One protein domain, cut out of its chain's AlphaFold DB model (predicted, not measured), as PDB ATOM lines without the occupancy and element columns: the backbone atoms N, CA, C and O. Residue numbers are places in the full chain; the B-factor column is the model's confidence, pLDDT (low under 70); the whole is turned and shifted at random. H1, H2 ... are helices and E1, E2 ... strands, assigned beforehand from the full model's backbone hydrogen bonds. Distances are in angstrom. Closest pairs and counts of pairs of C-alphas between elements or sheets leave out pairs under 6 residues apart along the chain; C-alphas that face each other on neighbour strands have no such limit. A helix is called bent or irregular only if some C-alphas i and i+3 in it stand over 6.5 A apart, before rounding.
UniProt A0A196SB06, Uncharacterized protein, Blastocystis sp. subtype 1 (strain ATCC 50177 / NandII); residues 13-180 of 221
ATOM      1  N   ASP A  13     141.501 112.049 180.369       73.31
ATOM      2  CA  ASP A  13     142.621 111.168 179.983       73.31
ATOM      3  C   ASP A  13     143.236 111.579 178.634       73.31
ATOM      4  O   ASP A  13     144.429 111.419 178.388       73.31
ATOM      5  N   CYS A  14     142.402 112.120 177.746       72.56
ATOM      6  CA  CYS A  14     142.801 112.633 176.443       72.56
ATOM      7  C   CYS A  14     143.256 114.108 176.506       72.56
ATOM      8  O   CYS A  14     143.854 114.602 175.553       72.56
ATOM      9  N   GLN A  15     142.980 114.834 177.595       72.94
ATOM     10  CA  GLN A  15     143.164 116.286 177.670       72.94
ATOM     11  C   GLN A  15     144.634 116.707 177.605       72.94
ATOM     12  O   GLN A  15     144.948 117.672 176.910       72.94
ATOM     13  N   SER A  16     145.536 115.995 178.285       70.62
ATOM     14  CA  SER A  16     146.977 116.298 178.263       70.62
ATOM     15  C   SER A  16     147.552 116.239 176.844       70.62
ATOM     16  O   SER A  16     148.295 117.126 176.439       70.62
ATOM     17  N   GLU A  17     147.115 115.261 176.053       70.62
ATOM     18  CA  GLU A  17     147.505 115.079 174.651       70.62
ATOM     19  C   GLU A  17     146.783 116.065 173.722       70.62
ATOM     20  O   GLU A  17     147.347 116.547 172.746       70.62
ATOM     21  N   MET A  18     145.531 116.415 174.028       75.88
ATOM     22  CA  MET A  18     144.752 117.372 173.237       75.88
ATOM     23  C   MET A  18     145.137 118.830 173.492       75.88
ATOM     24  O   MET A  18     144.796 119.698 172.687       75.88
ATOM     25  N   THR A  19     145.860 119.107 174.579       78.62
ATOM     26  CA  THR A  19     146.340 120.454 174.927       78.62
ATOM     27  C   THR A  19     147.185 121.046 173.802       78.62
ATOM     28  O   THR A  19     147.061 122.237 173.521       78.62
ATOM     29  N   ILE A  20     147.939 120.210 173.074       79.88
ATOM     30  CA  ILE A  20     148.727 120.661 171.924       79.88
ATOM     31  C   ILE A  20     147.857 121.330 170.860       79.88
ATOM     32  O   ILE A  20     148.253 122.353 170.305       79.88
ATOM     33  N   PHE A  21     146.643 120.820 170.622       79.12
ATOM     34  CA  PHE A  21     145.737 121.425 169.658       79.12
ATOM     35  C   PHE A  21     145.311 122.809 170.136       79.12
ATOM     36  O   PHE A  21     145.365 123.746 169.364       79.12
ATOM     37  N   PHE A  22     145.009 123.014 171.414       79.62
ATOM     38  CA  PHE A  22     144.657 124.355 171.897       79.62
ATOM     39  C   PHE A  22     145.798 125.382 171.801       79.62
ATOM     40  O   PHE A  22     145.524 126.578 171.790       79.62
ATOM     41  N   SER A  23     147.053 124.932 171.708       84.31
ATOM     42  CA  SER A  23     148.216 125.811 171.534       84.31
ATOM     43  C   SER A  23     148.582 126.125 170.081       84.31
ATOM     44  O   SER A  23     149.436 126.984 169.869       84.31
ATOM     45  N   LEU A  24     147.976 125.467 169.080       88.00
ATOM     46  CA  LEU A  24     148.359 125.718 167.687       88.00
ATOM     47  C   LEU A  24     147.917 127.110 167.241       88.00
ATOM     48  O   LEU A  24     146.749 127.506 167.332       88.00
ATOM     49  N   THR A  25     148.863 127.839 166.674       87.50
ATOM     50  CA  THR A  25     148.601 129.080 165.970       87.50
ATOM     51  C   THR A  25     148.171 128.796 164.534       87.50
ATOM     52  O   THR A  25     148.380 127.726 163.960       87.50
ATOM     53  N   LYS A  26     147.606 129.812 163.891       87.88
ATOM     54  CA  LYS A  26     147.298 129.779 162.460       87.88
ATOM     55  C   LYS A  26     148.545 129.582 161.591       87.88
ATOM     56  O   LYS A  26     148.465 128.965 160.529       87.88
ATOM     57  N   TYR A  27     149.692 130.080 162.060       87.69
ATOM     58  CA  TYR A  27     150.987 129.821 161.442       87.69
ATOM     59  C   TYR A  27     151.342 128.334 161.532       87.69
ATOM     60  O   TYR A  27     151.681 127.746 160.509       87.69
ATOM     61  N   ASP A  28     151.162 127.705 162.695       89.94
ATOM     62  CA  ASP A  28     151.423 126.270 162.873       89.94
ATOM     63  C   ASP A  28     150.533 125.419 161.966       89.94
ATOM     64  O   ASP A  28     151.018 124.496 161.313       89.94
ATOM     65  N   LEU A  29     149.246 125.770 161.839       88.44
ATOM     66  CA  LEU A  29     148.331 125.106 160.903       88.44
ATOM     67  C   LEU A  29     148.814 125.229 159.453       88.44
ATOM     68  O   LEU A  29     148.852 124.235 158.729       88.44
ATOM     69  N   ARG A  30     149.228 126.434 159.036       87.75
ATOM     70  CA  ARG A  30     149.789 126.667 157.698       87.75
ATOM     71  C   ARG A  30     151.051 125.837 157.478       87.75
ATOM     72  O   ARG A  30     151.177 125.200 156.433       87.75
ATOM     73  N   MET A  31     151.970 125.840 158.441       90.62
ATOM     74  CA  MET A  31     153.207 125.070 158.354       90.62
ATOM     75  C   MET A  31     152.914 123.578 158.277       90.62
ATOM     76  O   MET A  31     153.498 122.913 157.432       90.62
ATOM     77  N   CYS A  32     151.943 123.073 159.039       89.88
ATOM     78  CA  CYS A  32     151.552 121.669 158.992       89.88
ATOM     79  C   CYS A  32     151.100 121.223 157.590       89.88
ATOM     80  O   CYS A  32     151.433 120.122 157.151       89.88
ATOM     81  N   THR A  33     150.374 122.079 156.861       86.56
ATOM     82  CA  THR A  33     149.992 121.817 155.464       86.56
ATOM     83  C   THR A  33     151.189 121.921 154.515       86.56
ATOM     84  O   THR A  33     151.368 121.052 153.666       86.56
ATOM     85  N   VAL A  34     152.030 122.954 154.659       89.44
ATOM     86  CA  VAL A  34     153.200 123.190 153.787       89.44
ATOM     87  C   VAL A  34     154.241 122.078 153.917       89.44
ATOM     88  O   VAL A  34     154.774 121.618 152.911       89.44
ATOM     89  N   THR A  35     154.516 121.617 155.137       92.56
ATOM     90  CA  THR A  35     155.475 120.536 155.407       92.56
ATOM     91  C   THR A  35     154.872 119.145 155.227       92.56
ATOM     92  O   THR A  35     155.559 118.159 155.477       92.56
ATOM     93  N   GLN A  36     153.592 119.050 154.842       89.19
ATOM     94  CA  GLN A  36     152.844 117.794 154.710       89.19
ATOM     95  C   GLN A  36     152.767 116.964 156.005       89.19
ATOM     96  O   GLN A  36     152.516 115.760 155.970       89.19
ATOM     97  N   ALA A  37     152.936 117.606 157.165       88.38
ATOM     98  CA  ALA A  37     152.700 116.975 158.463       88.38
ATOM     99  C   ALA A  37     151.194 116.756 158.723       88.38
ATOM    100  O   ALA A  37     150.814 115.848 159.463       88.38
ATOM    101  N   CYS A  38     150.336 117.555 158.079       86.12
ATOM    102  CA  CYS A  38     148.883 117.424 158.084       86.12
ATOM    103  C   CYS A  38     148.361 117.060 156.691       86.12
ATOM    104  O   CYS A  38     148.875 117.523 155.674       86.12
ATOM    105  N   ILE A  39     147.266 116.298 156.658       83.62
ATOM    106  CA  ILE A  39     146.489 116.061 155.439       83.62
ATOM    107  C   ILE A  39     145.375 117.101 155.384       83.62
ATOM    108  O   ILE A  39     144.502 117.120 156.255       83.62
ATOM    109  N   ASP A  40     145.385 117.940 154.351       80.69
ATOM    110  CA  ASP A  40     144.234 118.780 154.039       80.69
ATOM    111  C   ASP A  40     143.099 117.885 153.517       80.69
ATOM    112  O   ASP A  40     143.217 117.239 152.475       80.69
ATOM    113  N   LEU A  41     142.001 117.816 154.273       78.06
ATOM    114  CA  LEU A  41     140.806 117.058 153.889       78.06
ATOM    115  C   LEU A  41     140.017 117.741 152.758       78.06
ATOM    116  O   LEU A  41     139.031 117.184 152.270       78.06
ATOM    117  N   GLY A  42     140.453 118.929 152.343       73.88
ATOM    118  CA  GLY A  42     139.890 119.708 151.263       73.88
ATOM    119  C   GLY A  42     138.636 120.476 151.673       73.88
ATOM    120  O   GLY A  42     137.851 120.077 152.537       73.88
ATOM    121  N   ASN A  43     138.405 121.579 150.969       82.44
ATOM    122  CA  ASN A  43     137.200 122.392 151.093       82.44
ATOM    123  C   ASN A  43     136.074 121.792 150.229       82.44
ATOM    124  O   ASN A  43     135.696 122.358 149.207       82.44
ATOM    125  N   THR A  44     135.589 120.597 150.582       86.62
ATOM    126  CA  THR A  44     134.605 119.847 149.775       86.62
ATOM    127  C   THR A  44     133.437 119.316 150.603       86.62
ATOM    128  O   THR A  44     133.546 119.098 151.812       86.62
ATOM    129  N   GLY A  45     132.289 119.113 149.946       86.12
ATOM    130  CA  GLY A  45     131.095 118.526 150.555       86.12
ATOM    131  C   GLY A  45     130.676 119.249 151.836       86.12
ATOM    132  O   GLY A  45     130.466 120.463 151.837       86.12
ATOM    133  N   VAL A  46     130.592 118.501 152.940       86.25
ATOM    134  CA  VAL A  46     130.180 119.022 154.255       86.25
ATOM    135  C   VAL A  46     131.182 120.008 154.869       86.25
ATOM    136  O   VAL A  46     130.791 120.797 155.727       86.25
ATOM    137  N   ASN A  47     132.440 119.989 154.416       85.81
ATOM    138  CA  ASN A  47     133.535 120.819 154.927       85.81
ATOM    139  C   ASN A  47     133.785 122.079 154.087       85.81
ATOM    140  O   ASN A  47     134.754 122.786 154.336       85.81
ATOM    141  N   GLN A  48     132.946 122.369 153.085       89.88
ATOM    142  CA  GLN A  48     133.192 123.443 152.112       89.88
ATOM    143  C   GLN A  48     132.923 124.870 152.658       89.88
ATOM    144  O   GLN A  48     132.405 125.738 151.966       89.88
ATOM    145  N   TYR A  49     133.231 125.129 153.922       87.19
ATOM    146  CA  TYR A  49     132.974 126.402 154.605       87.19
ATOM    147  C   TYR A  49     134.270 127.162 154.944       87.19
ATOM    148  O   TYR A  49     134.262 128.096 155.735       87.19
ATOM    149  N   SER A  50     135.414 126.779 154.380       88.06
ATOM    150  CA  SER A  50     136.633 127.586 154.490       88.06
ATOM    151  C   SER A  50     136.719 128.546 153.308       88.06
ATOM    152  O   SER A  50     136.522 128.146 152.158       88.06
ATOM    153  N   LEU A  51     137.020 129.818 153.571       89.56
ATOM    154  CA  LEU A  51     137.219 130.811 152.515       89.56
ATOM    155  C   LEU A  51     138.689 130.831 152.061       89.56
ATOM    156  O   LEU A  51     139.590 130.750 152.907       89.56
ATOM    157  N   PRO A  52     138.958 130.954 150.745       87.94
ATOM    158  CA  PRO A  52     140.312 131.153 150.245       87.94
ATOM    159  C   PRO A  52     140.982 132.341 150.935       87.94
ATOM    160  O   PRO A  52     140.366 133.385 151.126       87.94
ATOM    161  N   GLY A  53     142.243 132.173 151.324       88.25
ATOM    162  CA  GLY A  53     142.990 133.211 152.030       88.25
ATOM    163  C   GLY A  53     142.732 133.273 153.534       88.25
ATOM    164  O   GLY A  53     143.388 134.070 154.198       88.25
ATOM    165  N   TRP A  54     141.878 132.406 154.106       91.56
ATOM    166  CA  TRP A  54     141.699 132.353 155.560       91.56
ATOM    167  C   TRP A  54     143.040 132.201 156.272       91.56
ATOM    168  O   TRP A  54     143.353 133.059 157.081       91.56
ATOM    169  N   LEU A  55     143.887 131.225 155.904       88.19
ATOM    170  CA  LEU A  55     145.218 131.002 156.507       88.19
ATOM    171  C   LEU A  55     146.166 132.213 156.441       88.19
ATOM    172  O   LEU A  55     147.082 132.308 157.254       88.19
ATOM    173  N   THR A  56     145.953 133.132 155.502       88.69
ATOM    174  CA  THR A  56     146.800 134.314 155.274       88.69
ATOM    175  C   THR A  56     146.118 135.626 155.654       88.69
ATOM    176  O   THR A  56     146.691 136.686 155.422       88.69
ATOM    177  N   LEU A  57     144.907 135.576 156.219       91.12
ATOM    178  CA  LEU A  57     144.156 136.766 156.606       91.12
ATOM    179  C   LEU A  57     144.931 137.573 157.671       91.12
ATOM    180  O   LEU A  57     145.299 136.971 158.693       91.12
ATOM    181  N   PRO A  58     145.139 138.892 157.474       90.56
ATOM    182  CA  PRO A  58     145.824 139.763 158.427       90.56
ATOM    183  C   PRO A  58     145.242 139.671 159.837       90.56
ATOM    184  O   PRO A  58     144.031 139.559 160.006       90.56
ATOM    185  N   ALA A  59     146.092 139.764 160.863       88.44
ATOM    186  CA  ALA A  59     145.663 139.665 162.263       88.44
ATOM    187  C   ALA A  59     144.676 140.773 162.685       88.44
ATOM    188  O   ALA A  59     143.908 140.582 163.625       88.44
ATOM    189  N   THR A  60     144.682 141.908 161.982       92.31
ATOM    190  CA  THR A  60     143.749 143.028 162.178       92.31
ATOM    191  C   THR A  60     142.326 142.709 161.727       92.31
ATOM    192  O   THR A  60     141.381 143.324 162.218       92.31
ATOM    193  N   ASP A  61     142.154 141.735 160.833       93.81
ATOM    194  CA  ASP A  61     140.851 141.366 160.300       93.81
ATOM    195  C   ASP A  61     140.242 140.255 161.157       93.81
ATOM    196  O   ASP A  61     140.684 139.098 161.160       93.81
ATOM    197  N   ALA A  62     139.202 140.614 161.908       92.69
ATOM    198  CA  ALA A  62     138.533 139.692 162.819       92.69
ATOM    199  C   ALA A  62     137.674 138.649 162.089       92.69
ATOM    200  O   ALA A  62     137.491 137.540 162.598       92.69
ATOM    201  N   VAL A  63     137.131 138.986 160.912       94.94
ATOM    202  CA  VAL A  63     136.175 138.149 160.173       94.94
ATOM    203  C   VAL A  63     136.327 138.279 158.657       94.94
ATOM    204  O   VAL A  63     136.744 139.317 158.153       94.94
ATOM    205  N   MET A  64     135.918 137.241 157.927       95.50
ATOM    206  CA  MET A  64     135.774 137.234 156.469       95.50
ATOM    207  C   MET A  64     134.297 137.047 156.102       95.50
ATOM    208  O   MET A  64     133.765 135.950 156.298       95.50
ATOM    209  N   PRO A  65     133.604 138.083 155.603       95.50
ATOM    210  CA  PRO A  65     132.205 137.971 155.204       95.50
ATOM    211  C   PRO A  65     132.006 136.945 154.086       95.50
ATOM    212  O   PRO A  65     132.777 136.902 153.126       95.50
ATOM    213  N   TYR A  66     130.944 136.145 154.178       95.12
ATOM    214  CA  TYR A  66     130.510 135.324 153.052       95.12
ATOM    215  C   TYR A  66     129.735 136.174 152.052       95.12
ATOM    216  O   TYR A  66     128.825 136.911 152.422       95.12
ATOM    217  N   THR A  67     130.050 136.003 150.773       93.62
ATOM    218  CA  THR A  67     129.289 136.584 149.655       93.62
ATOM    219  C   THR A  67     128.318 135.582 149.038       93.62
ATOM    220  O   THR A  67     127.299 135.967 148.470       93.62
ATOM    221  N   CYS A  68     128.602 134.288 149.187       93.31
ATOM    222  CA  CYS A  68     127.723 133.198 148.798       93.31
ATOM    223  C   CYS A  68     127.965 131.963 149.679       93.31
ATOM    224  O   CYS A  68     128.997 131.829 150.336       93.31
ATOM    225  N   TRP A  69     126.997 131.053 149.689       93.12
ATOM    226  CA  TRP A  69     127.028 129.783 150.399       93.12
ATOM    227  C   TRP A  69     127.368 128.660 149.420       93.12
ATOM    228  O   TRP A  69     126.657 128.459 148.435       93.12
ATOM    229  N   ALA A  70     128.471 127.945 149.635       91.19
ATOM    230  CA  ALA A  70     129.030 127.121 148.561       91.19
ATOM    231  C   ALA A  70     128.207 125.861 148.245       91.19
ATOM    232  O   ALA A  70     128.128 125.474 147.083       91.19
ATOM    233  N   ASN A  71     127.568 125.231 149.237       89.19
ATOM    234  CA  ASN A  71     126.591 124.162 149.009       89.19
ATOM    235  C   ASN A  71     125.653 123.965 150.216       89.19
ATOM    236  O   ASN A  71     125.980 124.318 151.347       89.19
ATOM    237  N   THR A  72     124.491 123.350 149.998       87.25
ATOM    238  CA  THR A  72     123.460 123.137 151.036       87.25
ATOM    239  C   THR A  72     123.760 121.987 152.009       87.25
ATOM    240  O   THR A  72     122.977 121.730 152.919       87.25
ATOM    241  N   GLN A  73     124.881 121.281 151.845       87.81
ATOM    242  CA  GLN A  73     125.298 120.179 152.718       87.81
ATOM    243  C   GLN A  73     126.398 120.570 153.711       87.81
ATOM    244  O   GLN A  73     126.813 119.730 154.511       87.81
ATOM    245  N   GLN A  74     126.876 121.816 153.672       89.00
ATOM    246  CA  GLN A  74     127.903 122.312 154.585       89.00
ATOM    247  C   GLN A  74     127.428 122.258 156.032       89.00
ATOM    248  O   GLN A  74     126.311 122.662 156.339       89.00
ATOM    249  N   GLN A  75     128.301 121.807 156.932       87.94
ATOM    250  CA  GLN A  75     128.011 121.712 158.366       87.94
ATOM    251  C   GLN A  75     128.990 122.556 159.201       87.94
ATOM    252  O   GLN A  75     129.675 122.012 160.072       87.94
ATOM    253  N   PRO A  76     129.072 123.881 158.968       90.31
ATOM    254  CA  PRO A  76     129.931 124.762 159.746       90.31
ATOM    255  C   PRO A  76     129.472 124.833 161.197       90.31
ATOM    256  O   PRO A  76     128.276 124.777 161.508       90.31
ATOM    257  N   PHE A  77     130.423 124.968 162.116       90.88
ATOM    258  CA  PHE A  77     130.123 125.414 163.475       90.88
ATOM    259  C   PHE A  77     129.869 126.915 163.433       90.88
ATOM    260  O   PHE A  77     130.657 127.660 162.856       90.88
ATOM    261  N   VAL A  78     128.752 127.345 164.012       92.94
ATOM    262  CA  VAL A  78     128.328 128.744 163.977       92.94
ATOM    263  C   VAL A  78     128.103 129.258 165.387       92.94
ATOM    264  O   VAL A  78     127.618 128.535 166.257       92.94
ATOM    265  N   ILE A  79     128.445 130.524 165.594       94.00
ATOM    266  CA  ILE A  79     128.106 131.281 166.795       94.00
ATOM    267  C   ILE A  79     127.036 132.279 166.372       94.00
ATOM    268  O   ILE A  79     127.253 133.072 165.460       94.00
ATOM    269  N   VAL A  80     125.871 132.223 167.015       94.75
ATOM    270  CA  VAL A  80     124.723 133.069 166.674       94.75
ATOM    271  C   VAL A  80     124.301 133.849 167.909       94.75
ATOM    272  O   VAL A  80     124.148 133.283 168.993       94.75
ATOM    273  N   LYS A  81     124.106 135.162 167.759       92.94
ATOM    274  CA  LYS A  81     123.619 136.020 168.843       92.94
ATOM    275  C   LYS A  81     122.209 135.585 169.240       92.94
ATOM    276  O   LYS A  81     121.290 135.666 168.429       92.94
ATOM    277  N   LYS A  82     122.025 135.173 170.498       93.31
ATOM    278  CA  LYS A  82     120.716 134.773 171.030       93.31
ATOM    279  C   LYS A  82     119.767 135.974 171.047       93.31
ATOM    280  O   LYS A  82     119.925 136.889 171.848       93.31
ATOM    281  N   THR A  83     118.789 135.957 170.151       95.31
ATOM    282  CA  THR A  83     117.723 136.962 170.033       95.31
ATOM    283  C   THR A  83     116.414 136.261 169.679       95.31
ATOM    284  O   THR A  83     116.428 135.090 169.301       95.31
ATOM    285  N   SER A  84     115.290 136.971 169.760       95.19
ATOM    286  CA  SER A  84     113.991 136.464 169.298       95.19
ATOM    287  C   SER A  84     113.928 136.218 167.785       95.19
ATOM    288  O   SER A  84     113.054 135.489 167.334       95.19
ATOM    289  N   ALA A  85     114.852 136.792 167.005       94.25
ATOM    290  CA  ALA A  85     114.930 136.585 165.560       94.25
ATOM    291  C   ALA A  85     115.591 135.251 165.175       94.25
ATOM    292  O   ALA A  85     115.493 134.831 164.025       94.25
ATOM    293  N   VAL A  86     116.286 134.588 166.108       96.31
ATOM    294  CA  VAL A  86     116.929 133.300 165.833       96.31
ATOM    295  C   VAL A  86     115.851 132.219 165.754       96.31
ATOM    296  O   VAL A  86     115.161 131.993 166.752       96.31
ATOM    297  N   PRO A  87     115.701 131.526 164.613       95.81
ATOM    298  CA  PRO A  87     114.715 130.467 164.493       95.81
ATOM    299  C   PRO A  87     115.045 129.291 165.418       95.81
ATOM    300  O   PRO A  87     116.209 129.015 165.716       95.81
ATOM    301  N   ALA A  88     114.015 128.576 165.862       94.00
ATOM    302  CA  ALA A  88     114.189 127.304 166.554       94.00
ATOM    303  C   ALA A  88     114.592 126.194 165.569       94.00
ATOM    304  O   ALA A  88     114.369 126.305 164.365       94.00
ATOM    305  N   PHE A  89     115.154 125.100 166.085       92.69
ATOM    306  CA  PHE A  89     115.417 123.911 165.273       92.69
ATOM    307  C   PHE A  89     114.118 123.297 164.752       92.69
ATOM    308  O   PHE A  89     113.164 123.113 165.514       92.69
ATOM    309  N   TYR A  90     114.108 122.896 163.483       93.50
ATOM    310  CA  TYR A  90     112.978 122.181 162.913       93.50
ATOM    311  C   TYR A  90     112.919 120.731 163.403       93.50
ATOM    312  O   TYR A  90     113.838 119.934 163.208       93.50
ATOM    313  N   THR A  91     111.812 120.381 164.055       90.44
ATOM    314  CA  THR A  91     111.663 119.127 164.811       90.44
ATOM    315  C   THR A  91     111.118 117.964 163.988       90.44
ATOM    316  O   THR A  91     111.078 116.838 164.474       90.44
ATOM    317  N   ARG A  92     110.689 118.208 162.744       89.75
ATOM    318  CA  ARG A  92     110.078 117.178 161.886       89.75
ATOM    319  C   ARG A  92     111.092 116.332 161.120       89.75
ATOM    320  O   ARG A  92     110.715 115.341 160.501       89.75
ATOM    321  N   LEU A  93     112.368 116.708 161.161       87.25
ATOM    322  CA  LEU A  93     113.444 115.914 160.580       87.25
ATOM    323  C   LEU A  93     113.715 114.691 161.448       87.25
ATOM    324  O   LEU A  93     113.871 114.787 162.663       87.25
ATOM    325  N   GLN A  94     113.778 113.527 160.809       71.94
ATOM    326  CA  GLN A  94     113.903 112.251 161.499       71.94
ATOM    327  C   GLN A  94     115.360 111.770 161.548       71.94
ATOM    328  O   GLN A  94     115.612 110.643 161.116       71.94
ATOM    329  N   ASP A  95     116.346 112.578 161.975       67.00
ATOM    330  CA  ASP A  95     117.741 112.098 161.974       67.00
ATOM    331  C   ASP A  95     118.820 112.830 162.801       67.00
ATOM    332  O   ASP A  95     118.616 113.825 163.497       67.00
ATOM    333  N   PHE A  96     120.010 112.227 162.676       68.31
ATOM    334  CA  PHE A  96     121.346 112.636 163.080       68.31
ATOM    335  C   PHE A  96     121.882 113.761 162.172       68.31
ATOM    336  O   PHE A  96     122.589 113.520 161.191       68.31
ATOM    337  N   GLY A  97     121.560 115.008 162.516       74.00
ATOM    338  CA  GLY A  97     122.254 116.192 162.004       74.00
ATOM    339  C   GLY A  97     121.613 116.922 160.819       74.00
ATOM    340  O   GLY A  97     122.129 117.982 160.457       74.00
ATOM    341  N   LYS A  98     120.492 116.474 160.224       85.44
ATOM    342  CA  LYS A  98     119.792 117.323 159.231       85.44
ATOM    343  C   LYS A  98     119.086 118.493 159.873       85.44
ATOM    344  O   LYS A  98     118.975 119.520 159.222       85.44
ATOM    345  N   ASN A  99     118.675 118.382 161.133       89.25
ATOM    346  CA  ASN A  99     118.165 119.523 161.893       89.25
ATOM    347  C   ASN A  99     119.155 120.701 161.890       89.25
ATOM    348  O   ASN A  99     118.742 121.844 161.762       89.25
ATOM    349  N   ARG A 100     120.466 120.432 161.951       90.44
ATOM    350  CA  ARG A 100     121.512 121.452 161.820       90.44
ATOM    351  C   ARG A 100     121.564 122.046 160.415       90.44
ATOM    352  O   ARG A 100     121.694 123.259 160.289       90.44
ATOM    353  N   LEU A 101     121.488 121.211 159.377       91.44
ATOM    354  CA  LEU A 101     121.480 121.679 157.985       91.44
ATOM    355  C   LEU A 101     120.258 122.551 157.695       91.44
ATOM    356  O   LEU A 101     120.396 123.629 157.129       91.44
ATOM    357  N   GLU A 102     119.081 122.110 158.126       93.94
ATOM    358  CA  GLU A 102     117.849 122.887 158.022       93.94
ATOM    359  C   GLU A 102     117.959 124.195 158.785       93.94
ATOM    360  O   GLU A 102     117.656 125.234 158.218       93.94
ATOM    361  N   TRP A 103     118.478 124.172 160.011       95.31
ATOM    362  CA  TRP A 103     118.581 125.376 160.821       95.31
ATOM    363  C   TRP A 103     119.527 126.416 160.210       95.31
ATOM    364  O   TRP A 103     119.221 127.607 160.201       95.31
ATOM    365  N   LEU A 104     120.646 125.980 159.620       95.31
ATOM    366  CA  LEU A 104     121.528 126.854 158.838       95.31
ATOM    367  C   LEU A 104     120.818 127.428 157.608       95.31
ATOM    368  O   LEU A 104     120.949 128.618 157.315       95.31
ATOM    369  N   THR A 105     120.029 126.607 156.912       94.69
ATOM    370  CA  THR A 105     119.171 127.072 155.822       94.69
ATOM    371  C   THR A 105     118.146 128.089 156.329       94.69
ATOM    372  O   THR A 105     118.020 129.157 155.743       94.69
ATOM    373  N   HIS A 106     117.471 127.846 157.451       96.38
ATOM    374  CA  HIS A 106     116.493 128.764 158.034       96.38
ATOM    375  C   HIS A 106     117.141 130.101 158.419       96.38
ATOM    376  O   HIS A 106     116.623 131.158 158.059       96.38
ATOM    377  N   LEU A 107     118.323 130.090 159.041       96.88
ATOM    378  CA  LEU A 107     119.104 131.309 159.293       96.88
ATOM    379  C   LEU A 107     119.371 132.087 157.993       96.88
ATOM    380  O   LEU A 107     119.151 133.295 157.935       96.88
ATOM    381  N   ARG A 108     119.774 131.392 156.924       95.25
ATOM    382  CA  ARG A 108     120.021 132.005 155.611       95.25
ATOM    383  C   ARG A 108     118.773 132.661 155.030       95.25
ATOM    384  O   ARG A 108     118.849 133.794 154.573       95.25
ATOM    385  N   PHE A 109     117.639 131.964 155.057       95.44
ATOM    386  CA  PHE A 109     116.363 132.478 154.549       95.44
ATOM    387  C   PHE A 109     115.798 133.621 155.402       95.44
ATOM    388  O   PHE A 109     115.148 134.504 154.861       95.44
ATOM    389  N   SER A 110     116.083 133.645 156.704       96.31
ATOM    390  CA  SER A 110     115.621 134.698 157.621       96.31
ATOM    391  C   SER A 110     116.477 135.974 157.613       96.31
ATOM    392  O   SER A 110     116.228 136.878 158.407       96.31
ATOM    393  N   GLY A 111     117.461 136.078 156.713       95.88
ATOM    394  CA  GLY A 111     118.259 137.293 156.512       95.88
ATOM    395  C   GLY A 111     119.490 137.435 157.398       95.88
ATOM    396  O   GLY A 111     120.079 138.518 157.479       95.88
ATOM    397  N   PHE A 112     119.929 136.351 158.042       96.69
ATOM    398  CA  PHE A 112     121.200 136.371 158.754       96.69
ATOM    399  C   PHE A 112     122.367 136.517 157.779       96.69
ATOM    400  O   PHE A 112     122.422 135.896 156.715       96.69
ATOM    401  N   HIS A 113     123.333 137.329 158.192       95.62
ATOM    402  CA  HIS A 113     124.610 137.468 157.513       95.62
ATOM    403  C   HIS A 113     125.611 136.496 158.126       95.62
ATOM    404  O   HIS A 113     125.619 136.271 159.338       95.62
ATOM    405  N   PHE A 114     126.469 135.934 157.282       96.06
ATOM    406  CA  PHE A 114     127.467 134.960 157.695       96.06
ATOM    407  C   PHE A 114     128.856 135.543 157.481       96.06
ATOM    408  O   PHE A 114     129.135 136.164 156.456       96.06
ATOM    409  N   ALA A 115     129.749 135.282 158.428       95.88
ATOM    410  CA  ALA A 115     131.166 135.566 158.292       95.88
ATOM    411  C   ALA A 115     131.978 134.432 158.926       95.88
ATOM    412  O   ALA A 115     131.565 133.839 159.923       95.88
ATOM    413  N   LEU A 116     133.124 134.119 158.331       94.56
ATOM    414  CA  LEU A 116     134.101 133.193 158.885       94.56
ATOM    415  C   LEU A 116     134.971 133.940 159.901       94.56
ATOM    416  O   LEU A 116     135.488 135.011 159.592       94.56
ATOM    417  N   LEU A 117     135.153 133.386 161.102       93.81
ATOM    418  CA  LEU A 117     136.072 133.958 162.091       93.81
ATOM    419  C   LEU A 117     137.507 133.891 161.565       93.81
ATOM    420  O   LEU A 117     137.991 132.824 161.200       93.81
ATOM    421  N   GLY A 118     138.186 135.033 161.522       92.25
ATOM    422  CA  GLY A 118     139.484 135.182 160.873       92.25
ATOM    423  C   GLY A 118     140.656 134.655 161.697       92.25
ATOM    424  O   GLY A 118     141.563 134.026 161.155       92.25
ATOM    425  N   GLN A 119     140.626 134.887 163.009       89.19
ATOM    426  CA  GLN A 119     141.735 134.593 163.930       89.19
ATOM    427  C   GLN A 119     141.374 133.508 164.947       89.19
ATOM    428  O   GLN A 119     141.866 133.487 166.072       89.19
ATOM    429  N   SER A 120     140.455 132.618 164.582       87.38
ATOM    430  CA  SER A 120     139.978 131.564 165.470       87.38
ATOM    431  C   SER A 120     139.709 130.299 164.689       87.38
ATOM    432  O   SER A 120     139.267 130.339 163.543       87.38
ATOM    433  N   TRP A 121     139.959 129.171 165.330       87.12
ATOM    434  CA  TRP A 121     139.758 127.860 164.752       87.12
ATOM    435  C   TRP A 121     139.345 126.891 165.858       87.12
ATOM    436  O   TRP A 121     139.440 127.194 167.048       87.12
ATOM    437  N   LEU A 122     138.841 125.735 165.453       85.50
ATOM    438  CA  LEU A 122     138.518 124.638 166.351       85.50
ATOM    439  C   LEU A 122     138.983 123.341 165.713       85.50
ATOM    440  O   LEU A 122     139.024 123.226 164.486       85.50
ATOM    441  N   TYR A 123     139.294 122.354 166.538       81.50
ATOM    442  CA  TYR A 123     139.437 120.985 166.076       81.50
ATOM    443  C   TYR A 123     138.147 120.220 166.373       81.50
ATOM    444  O   TYR A 123     137.488 120.420 167.392       81.50
ATOM    445  N   HIS A 124     137.794 119.315 165.469       78.75
ATOM    446  CA  HIS A 124     136.721 118.358 165.678       78.75
ATOM    447  C   HIS A 124     137.338 116.966 165.706       78.75
ATOM    448  O   HIS A 124     137.879 116.493 164.706       78.75
ATOM    449  N   LEU A 125     137.270 116.310 166.866       75.88
ATOM    450  CA  LEU A 125     137.707 114.928 166.979       75.88
ATOM    451  C   LEU A 125     136.764 114.030 166.192       75.88
ATOM    452  O   LEU A 125     135.579 113.907 166.506       75.88
ATOM    453  N   ARG A 126     137.307 113.373 165.168       71.19
ATOM    454  CA  ARG A 126     136.542 112.423 164.373       71.19
ATOM    455  C   ARG A 126     136.178 111.225 165.243       71.19
ATOM    456  O   ARG A 126     137.042 110.456 165.654       71.19
ATOM    457  N   HIS A 127     134.890 111.050 165.496       73.50
ATOM    458  CA  HIS A 127     134.378 109.875 166.187       73.50
ATOM    459  C   HIS A 127     134.153 108.712 165.208       73.50
ATOM    460  O   HIS A 127     134.003 108.906 163.996       73.50
ATOM    461  N   ARG A 128     134.103 107.479 165.733       73.00
ATOM    462  CA  ARG A 128     133.643 106.316 164.956       73.00
ATOM    463  C   ARG A 128     132.185 106.520 164.547       73.00
ATOM    464  O   ARG A 128     131.420 107.184 165.252       73.00
ATOM    465  N   GLN A 129     131.804 105.966 163.401       73.62
ATOM    466  CA  GLN A 129     130.409 105.982 162.979       73.62
ATOM    467  C   GLN A 129     129.570 105.229 164.017       73.62
ATOM    468  O   GLN A 129     129.946 104.147 164.462       73.62
ATOM    469  N   SER A 130     128.478 105.843 164.469       75.81
ATOM    470  CA  SER A 130     127.600 105.226 165.458       75.81
ATOM    471  C   SER A 130     126.640 104.245 164.781       75.81
ATOM    472  O   SER A 130     126.245 104.441 163.633       75.81
ATOM    473  N   SER A 131     126.176 103.233 165.520       75.56
ATOM    474  CA  SER A 131     125.116 102.323 165.042       75.56
ATOM    475  C   SER A 131     123.791 103.049 164.763       75.56
ATOM    476  O   SER A 131     122.911 102.536 164.070       75.56
ATOM    477  N   LEU A 132     123.623 104.247 165.329       72.56
ATOM    478  CA  LEU A 132     122.552 105.171 164.976       72.56
ATOM    479  C   LEU A 132     122.771 105.714 163.563       72.56
ATOM    480  O   LEU A 132     121.879 105.578 162.734       72.56
ATOM    481  N   ALA A 133     123.956 106.255 163.260       73.31
ATOM    482  CA  ALA A 133     124.279 106.767 161.929       73.31
ATOM    483  C   ALA A 133     124.088 105.702 160.830       73.31
ATOM    484  O   ALA A 133     123.523 106.006 159.784       73.31
ATOM    485  N   GLU A 134     124.467 104.444 161.082       70.62
ATOM    486  CA  GLU A 134     124.228 103.325 160.150       70.62
ATOM    487  C   GLU A 134     122.736 103.052 159.897       70.62
ATOM    488  O   GLU A 134     122.324 102.820 158.761       70.62
ATOM    489  N   ARG A 135     121.900 103.111 160.940       67.56
ATOM    490  CA  ARG A 135     120.442 102.944 160.808       67.56
ATOM    491  C   ARG A 135     119.779 104.130 160.104       67.56
ATOM    492  O   ARG A 135     118.801 103.937 159.386       67.56
ATOM    493  N   TYR A 136     120.305 105.341 160.278       65.56
ATOM    494  CA  TYR A 136     119.757 106.554 159.660       65.56
ATOM    495  C   TYR A 136     120.021 106.653 158.157       65.56
ATOM    496  O   TYR A 136     119.217 107.256 157.446       65.56
ATOM    497  N   ASP A 137     121.065 106.003 157.642       61.12
ATOM    498  CA  ASP A 137     121.344 105.941 156.203       61.12
ATOM    499  C   ASP A 137     120.163 105.373 155.385       61.12
ATOM    500  O   ASP A 137     119.990 105.726 154.218       61.12
ATOM    501  N   GLN A 138     119.289 104.581 156.018       59.09
ATOM    502  CA  GLN A 138     118.075 104.010 155.421       59.09
ATOM    503  C   GLN A 138     116.923 105.022 155.262       59.09
ATOM    504  O   GLN A 138     116.008 104.784 154.480       59.09
ATOM    505  N   LYS A 139     116.962 106.163 155.970       64.25
ATOM    506  CA  LYS A 139     115.937 107.228 155.939       64.25
ATOM    507  C   LYS A 139     116.350 108.455 155.113       64.25
ATOM    508  O   LYS A 139     115.686 109.489 155.160       64.25
ATOM    509  N   LYS A 140     117.432 108.365 154.331       64.62
ATOM    510  CA  LYS A 140     117.932 109.486 153.510       64.62
ATOM    511  C   LYS A 140     116.876 110.068 152.567       64.62
ATOM    512  O   LYS A 140     116.861 111.279 152.360       64.62
ATOM    513  N   ASP A 141     115.997 109.221 152.033       77.94
ATOM    514  CA  ASP A 141     114.973 109.640 151.074       77.94
ATOM    515  C   ASP A 141     113.930 110.571 151.713       77.94
ATOM    516  O   ASP A 141     113.656 111.647 151.183       77.94
ATOM    517  N   ILE A 142     113.414 110.230 152.902       86.56
ATOM    518  CA  ILE A 142     112.369 111.036 153.545       86.56
ATOM    519  C   ILE A 142     112.885 112.409 153.982       86.56
ATOM    520  O   ILE A 142     112.253 113.422 153.692       86.56
ATOM    521  N   ASN A 143     114.070 112.485 154.591       88.12
ATOM    522  CA  ASN A 143     114.626 113.774 155.009       88.12
ATOM    523  C   ASN A 143     115.004 114.642 153.802       88.12
ATOM    524  O   ASN A 143     114.860 115.859 153.864       88.12
ATOM    525  N   GLY A 144     115.411 114.038 152.681       87.94
ATOM    526  CA  GLY A 144     115.591 114.761 151.420       87.94
ATOM    527  C   GLY A 144     114.296 115.412 150.925       87.94
ATOM    528  O   GLY A 144     114.309 116.582 150.538       87.94
ATOM    529  N   LYS A 145     113.169 114.689 150.991       91.19
ATOM    530  CA  LYS A 145     111.841 115.232 150.655       91.19
ATOM    531  C   LYS A 145     111.440 116.360 151.606       91.19
ATOM    532  O   LYS A 145     111.078 117.435 151.136       91.19
ATOM    533  N   ILE A 146     111.573 116.142 152.920       92.69
ATOM    534  CA  ILE A 146     111.263 117.143 153.953       92.69
ATOM    535  C   ILE A 146     112.058 118.427 153.713       92.69
ATOM    536  O   ILE A 146     111.465 119.498 153.694       92.69
ATOM    537  N   MET A 147     113.371 118.333 153.473       91.56
ATOM    538  CA  MET A 147     114.223 119.501 153.224       91.56
ATOM    539  C   MET A 147     113.755 120.320 152.015       91.56
ATOM    540  O   MET A 147     113.699 121.539 152.106       91.56
ATOM    541  N   ARG A 148     113.369 119.675 150.906       92.25
ATOM    542  CA  ARG A 148     112.884 120.385 149.707       92.25
ATOM    543  C   ARG A 148     111.542 121.077 149.930       92.25
ATOM    544  O   ARG A 148     111.362 122.202 149.476       92.25
ATOM    545  N   ILE A 149     110.608 120.418 150.620       94.88
ATOM    546  CA  ILE A 149     109.333 121.049 151.001       94.88
ATOM    547  C   ILE A 149     109.622 122.245 151.909       94.88
ATOM    548  O   ILE A 149     109.130 123.343 151.667       94.88
ATOM    549  N   ARG A 150     110.491 122.043 152.904       94.38
ATOM    550  CA  ARG A 150     110.849 123.058 153.889       94.38
ATOM    551  C   ARG A 150     111.532 124.272 153.264       94.38
ATOM    552  O   ARG A 150     111.228 125.394 153.640       94.38
ATOM    553  N   GLU A 151     112.417 124.081 152.290       93.94
ATOM    554  CA  GLU A 151     113.037 125.182 151.544       93.94
ATOM    555  C   GLU A 151     112.003 126.024 150.783       93.94
ATOM    556  O   GLU A 151     112.113 127.251 150.768       93.94
ATOM    557  N   ALA A 152     110.979 125.394 150.199       94.94
ATOM    558  CA  ALA A 152     109.882 126.107 149.550       94.94
ATOM    559  C   ALA A 152     109.027 126.891 150.561       94.94
ATOM    560  O   ALA A 152     108.742 128.067 150.341       94.94
ATOM    561  N   GLU A 153     108.681 126.279 151.700       95.25
ATOM    562  CA  GLU A 153     107.969 126.948 152.800       95.25
ATOM    563  C   GLU A 153     108.747 128.159 153.327       95.25
ATOM    564  O   GLU A 153     108.183 129.240 153.467       95.25
ATOM    565  N   LEU A 154     110.051 128.001 153.579       95.56
ATOM    566  CA  LEU A 154     110.926 129.085 154.024       95.56
ATOM    567  C   LEU A 154     111.029 130.191 152.969       95.56
ATOM    568  O   LEU A 154     111.052 131.369 153.320       95.56
ATOM    569  N   SER A 155     111.081 129.837 151.682       94.81
ATOM    570  CA  SER A 155     111.129 130.825 150.601       94.81
ATOM    571  C   SER A 155     109.879 131.688 150.542       94.81
ATOM    572  O   SER A 155     109.996 132.878 150.261       94.81
ATOM    573  N   GLU A 156     108.707 131.102 150.779       94.94
ATOM    574  CA  GLU A 156     107.455 131.855 150.823       94.94
ATOM    575  C   GLU A 156     107.334 132.645 152.131       94.94
ATOM    576  O   GLU A 156     107.007 133.829 152.111       94.94
ATOM    577  N   GLN A 157     107.679 132.029 153.268       95.81
ATOM    578  CA  GLN A 157     107.638 132.668 154.586       95.81
ATOM    579  C   GLN A 157     108.511 133.930 154.650       95.81
ATOM    580  O   GLN A 157     108.116 134.920 155.259       95.81
ATOM    581  N   TYR A 158     109.695 133.892 154.035       96.00
ATOM    582  CA  TYR A 158     110.658 134.995 154.021       96.00
ATOM    583  C   TYR A 158     110.727 135.693 152.657       96.00
ATOM    584  O   TYR A 158     111.774 136.200 152.247       96.00
ATOM    585  N   LYS A 159     109.613 135.725 151.925       95.19
ATOM    586  CA  LYS A 159     109.536 136.381 150.620       95.19
ATOM    587  C   LYS A 159     109.931 137.858 150.715       95.19
ATOM    588  O   LYS A 159     109.390 138.612 151.517       95.19
ATOM    589  N   GLY A 160     110.877 138.268 149.870       93.81
ATOM    590  CA  GLY A 160     111.410 139.636 149.840       93.81
ATOM    591  C   GLY A 160     112.492 139.931 150.885       93.81
ATOM    592  O   GLY A 160     113.092 141.001 150.838       93.81
ATOM    593  N   VAL A 161     112.789 138.999 151.795       95.81
ATOM    594  CA  VAL A 161     113.923 139.123 152.717       95.81
ATOM    595  C   VAL A 161     115.207 138.757 151.974       95.81
ATOM    596  O   VAL A 161     115.261 137.763 151.247       95.81
ATOM    597  N   TRP A 162     116.256 139.565 152.147       94.19
ATOM    598  CA  TRP A 162     117.572 139.238 151.602       94.19
ATOM    599  C   TRP A 162     118.086 137.932 152.207       94.19
ATOM    600  O   TRP A 162     117.932 137.690 153.398       94.19
ATOM    601  N   ARG A 163     118.751 137.109 151.401       92.75
ATOM    602  CA  ARG A 163     119.410 135.884 151.852       92.75
ATOM    603  C   ARG A 163     120.758 135.755 151.170       92.75
ATOM    604  O   ARG A 163     120.897 136.102 150.000       92.75
ATOM    605  N   LEU A 164     121.730 135.174 151.867       93.94
ATOM    606  CA  LEU A 164     123.021 134.845 151.267       93.94
ATOM    607  C   LEU A 164     122.804 133.859 150.097       93.94
ATOM    608  O   LEU A 164     122.266 132.774 150.340       93.94
ATOM    609  N   PRO A 165     123.171 134.182 148.845       92.88
ATOM    610  CA  PRO A 165     122.898 133.324 147.690       92.88
ATOM    611  C   PRO A 165     123.775 132.068 147.691       92.88
ATOM    612  O   PRO A 165     124.792 132.016 148.377       92.88
ATOM    613  N   LEU A 166     123.410 131.049 146.909       92.19
ATOM    614  CA  LEU A 166     124.304 129.913 146.658       92.19
ATOM    615  C   LEU A 166     125.393 130.312 145.651       92.19
ATOM    616  O   LEU A 166     125.131 131.053 144.706       92.19
ATOM    617  N   CYS A 167     126.621 129.827 145.839       91.81
ATOM    618  CA  CYS A 167     127.725 130.159 144.938       91.81
ATOM    619  C   CYS A 167     127.498 129.579 143.536       91.81
ATOM    620  O   CYS A 167     127.263 128.382 143.395       91.81
ATOM    621  N   GLY A 168     127.612 130.413 142.498       87.75
ATOM    622  CA  GLY A 168     127.515 129.973 141.100       87.75
ATOM    623  C   GLY A 168     126.119 129.523 140.653       87.75
ATOM    624  O   GLY A 168     125.993 128.935 139.583       87.75
ATOM    625  N   VAL A 169     125.078 129.788 141.447       84.31
ATOM    626  CA  VAL A 169     123.688 129.446 141.117       84.31
ATOM    627  C   VAL A 169     122.901 130.741 140.937       84.31
ATOM    628  O   VAL A 169     122.887 131.584 141.834       84.31
ATOM    629  N   SER A 170     122.248 130.910 139.785       73.81
ATOM    630  CA  SER A 170     121.255 131.974 139.611       73.81
ATOM    631  C   SER A 170     120.067 131.712 140.534       73.81
ATOM    632  O   SER A 170     119.721 130.556 140.766       73.81
ATOM    633  N   GLU A 171     119.447 132.753 141.095       66.00
ATOM    634  CA  GLU A 171     118.306 132.572 141.996       66.00
ATOM    635  C   GLU A 171     117.179 131.793 141.302       66.00
ATOM    636  O   GLU A 171     116.428 132.328 140.491       66.00
ATOM    637  N   GLN A 172     117.074 130.504 141.617       66.19
ATOM    638  CA  GLN A 172     115.960 129.670 141.197       66.19
ATOM    639  C   GLN A 172     114.828 129.823 142.207       66.19
ATOM    640  O   GLN A 172     115.052 129.928 143.418       66.19
ATOM    641  N   ALA A 173     113.595 129.830 141.706       77.12
ATOM    642  CA  ALA A 173     112.425 129.762 142.561       77.12
ATOM    643  C   ALA A 173     112.451 128.438 143.342       77.12
ATOM    644  O   ALA A 173     112.549 127.361 142.754       77.12
ATOM    645  N   TYR A 174     112.351 128.521 144.668       86.56
ATOM    646  CA  TYR A 174     112.183 127.348 145.519       86.56
ATOM    647  C   TYR A 174     110.722 126.911 145.438       86.56
ATOM    648  O   TYR A 174     109.862 127.448 146.135       86.56
ATOM    649  N   SER A 175     110.426 125.972 144.542       88.75
ATOM    650  CA  SER A 175     109.098 125.378 144.416       88.75
ATOM    651  C   SER A 175     109.016 124.071 145.195       88.75
ATOM    652  O   SER A 175     109.984 123.317 145.276       88.75
ATOM    653  N   ASN A 176     107.845 123.795 145.771       92.25
ATOM    654  CA  ASN A 176     107.570 122.516 146.414       92.25
ATOM    655  C   ASN A 176     107.315 121.456 145.328       92.25
ATOM    656  O   ASN A 176     106.242 121.469 144.721       92.25
ATOM    657  N   PRO A 177     108.240 120.507 145.094       90.12
ATOM    658  CA  PRO A 177     108.104 119.566 143.986       90.12
ATOM    659  C   PRO A 177     107.110 118.436 144.284       90.12
ATOM    660  O   PRO A 177     106.792 117.654 143.394       90.12
ATOM    661  N   TYR A 178     106.637 118.318 145.528       91.94
ATOM    662  CA  TYR A 178     105.747 117.242 145.964       91.94
ATOM    663  C   TYR A 178     104.289 117.689 146.090       91.94
ATOM    664  O   TYR A 178     103.420 116.839 146.272       91.94
ATOM    665  N   GLY A 179     104.014 118.996 146.014       91.94
ATOM    666  CA  GLY A 179     102.655 119.537 146.124       91.94
ATOM    667  C   GLY A 179     101.961 119.214 147.454       91.94
ATOM    668  O   GLY A 179     100.736 119.202 147.513       91.94
ATOM    669  N   MET A 180     102.728 118.911 148.505       92.75
ATOM    670  CA  MET A 180     102.224 118.560 149.835       92.75
ATOM    671  C   MET A 180     103.090 119.177 150.931       92.75
ATOM    672  O   MET A 180     104.275 119.433 150.717       92.75
TER     673      MET A 180
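This is residues 13 to 180 of the 221 residues of an uncharacterized protein of Blastocystis sp. subtype 1 (strain ATCC 50177 / NandII) (UniProt A0A196SB06). With little regular structure, long unnamed stretches join side-by-side helices H3 and H4b to short H1 and H2 at the far end, a tiny antiparallel sheet, E1 and E2, between. The printed part has 168 residues, 63 in named elements, mostly helix: H1, H2, E1, H3, E2, H4. It is only just compact, close to loose: radius of gyration of the C-alphas 18.4 A, spans 53 by 41 by 31 A.

H1 is residues 15 to 23, from C-alpha 15 at (143.164, 116.286, 177.670); H2 26 to 34; E1 63 to 65; H3 98 to 109, 16.2 A; E2 115 to 117. H4, 131 to 157, assigned as one helix by its hydrogen bonds, is bent, C-alphas 138 and 141 being 7.8 A apart: H4a is 131 to 138, H4b 141 to 157, 24.4 A, ending at C-alpha 157 (107.638, 132.668, 154.586).

H1 and H2 are apart. N 64 of E1 and O 116 of E2 are within hydrogen-bond range, 2.8 A. H3 and H4b touch, closest C-alphas Phe 109 and Leu 154, 6.4 A, the same way at a shallow tilt of 19 degrees; H4a is about perpendicular to H4b, 75 degrees. Every O i to N i+4 pair is within range in H2, H3 and H4b, 3 of 4 in H4a, 2 of 5 in H1, whose i+3 count is 4 of 6.

The printed part has no cut. Links H2 to E1, E1 to H3 and E2 to H4 are long. pLDDT is under 70 at residues 95 to 96, 135 to 140 and 171 to 172.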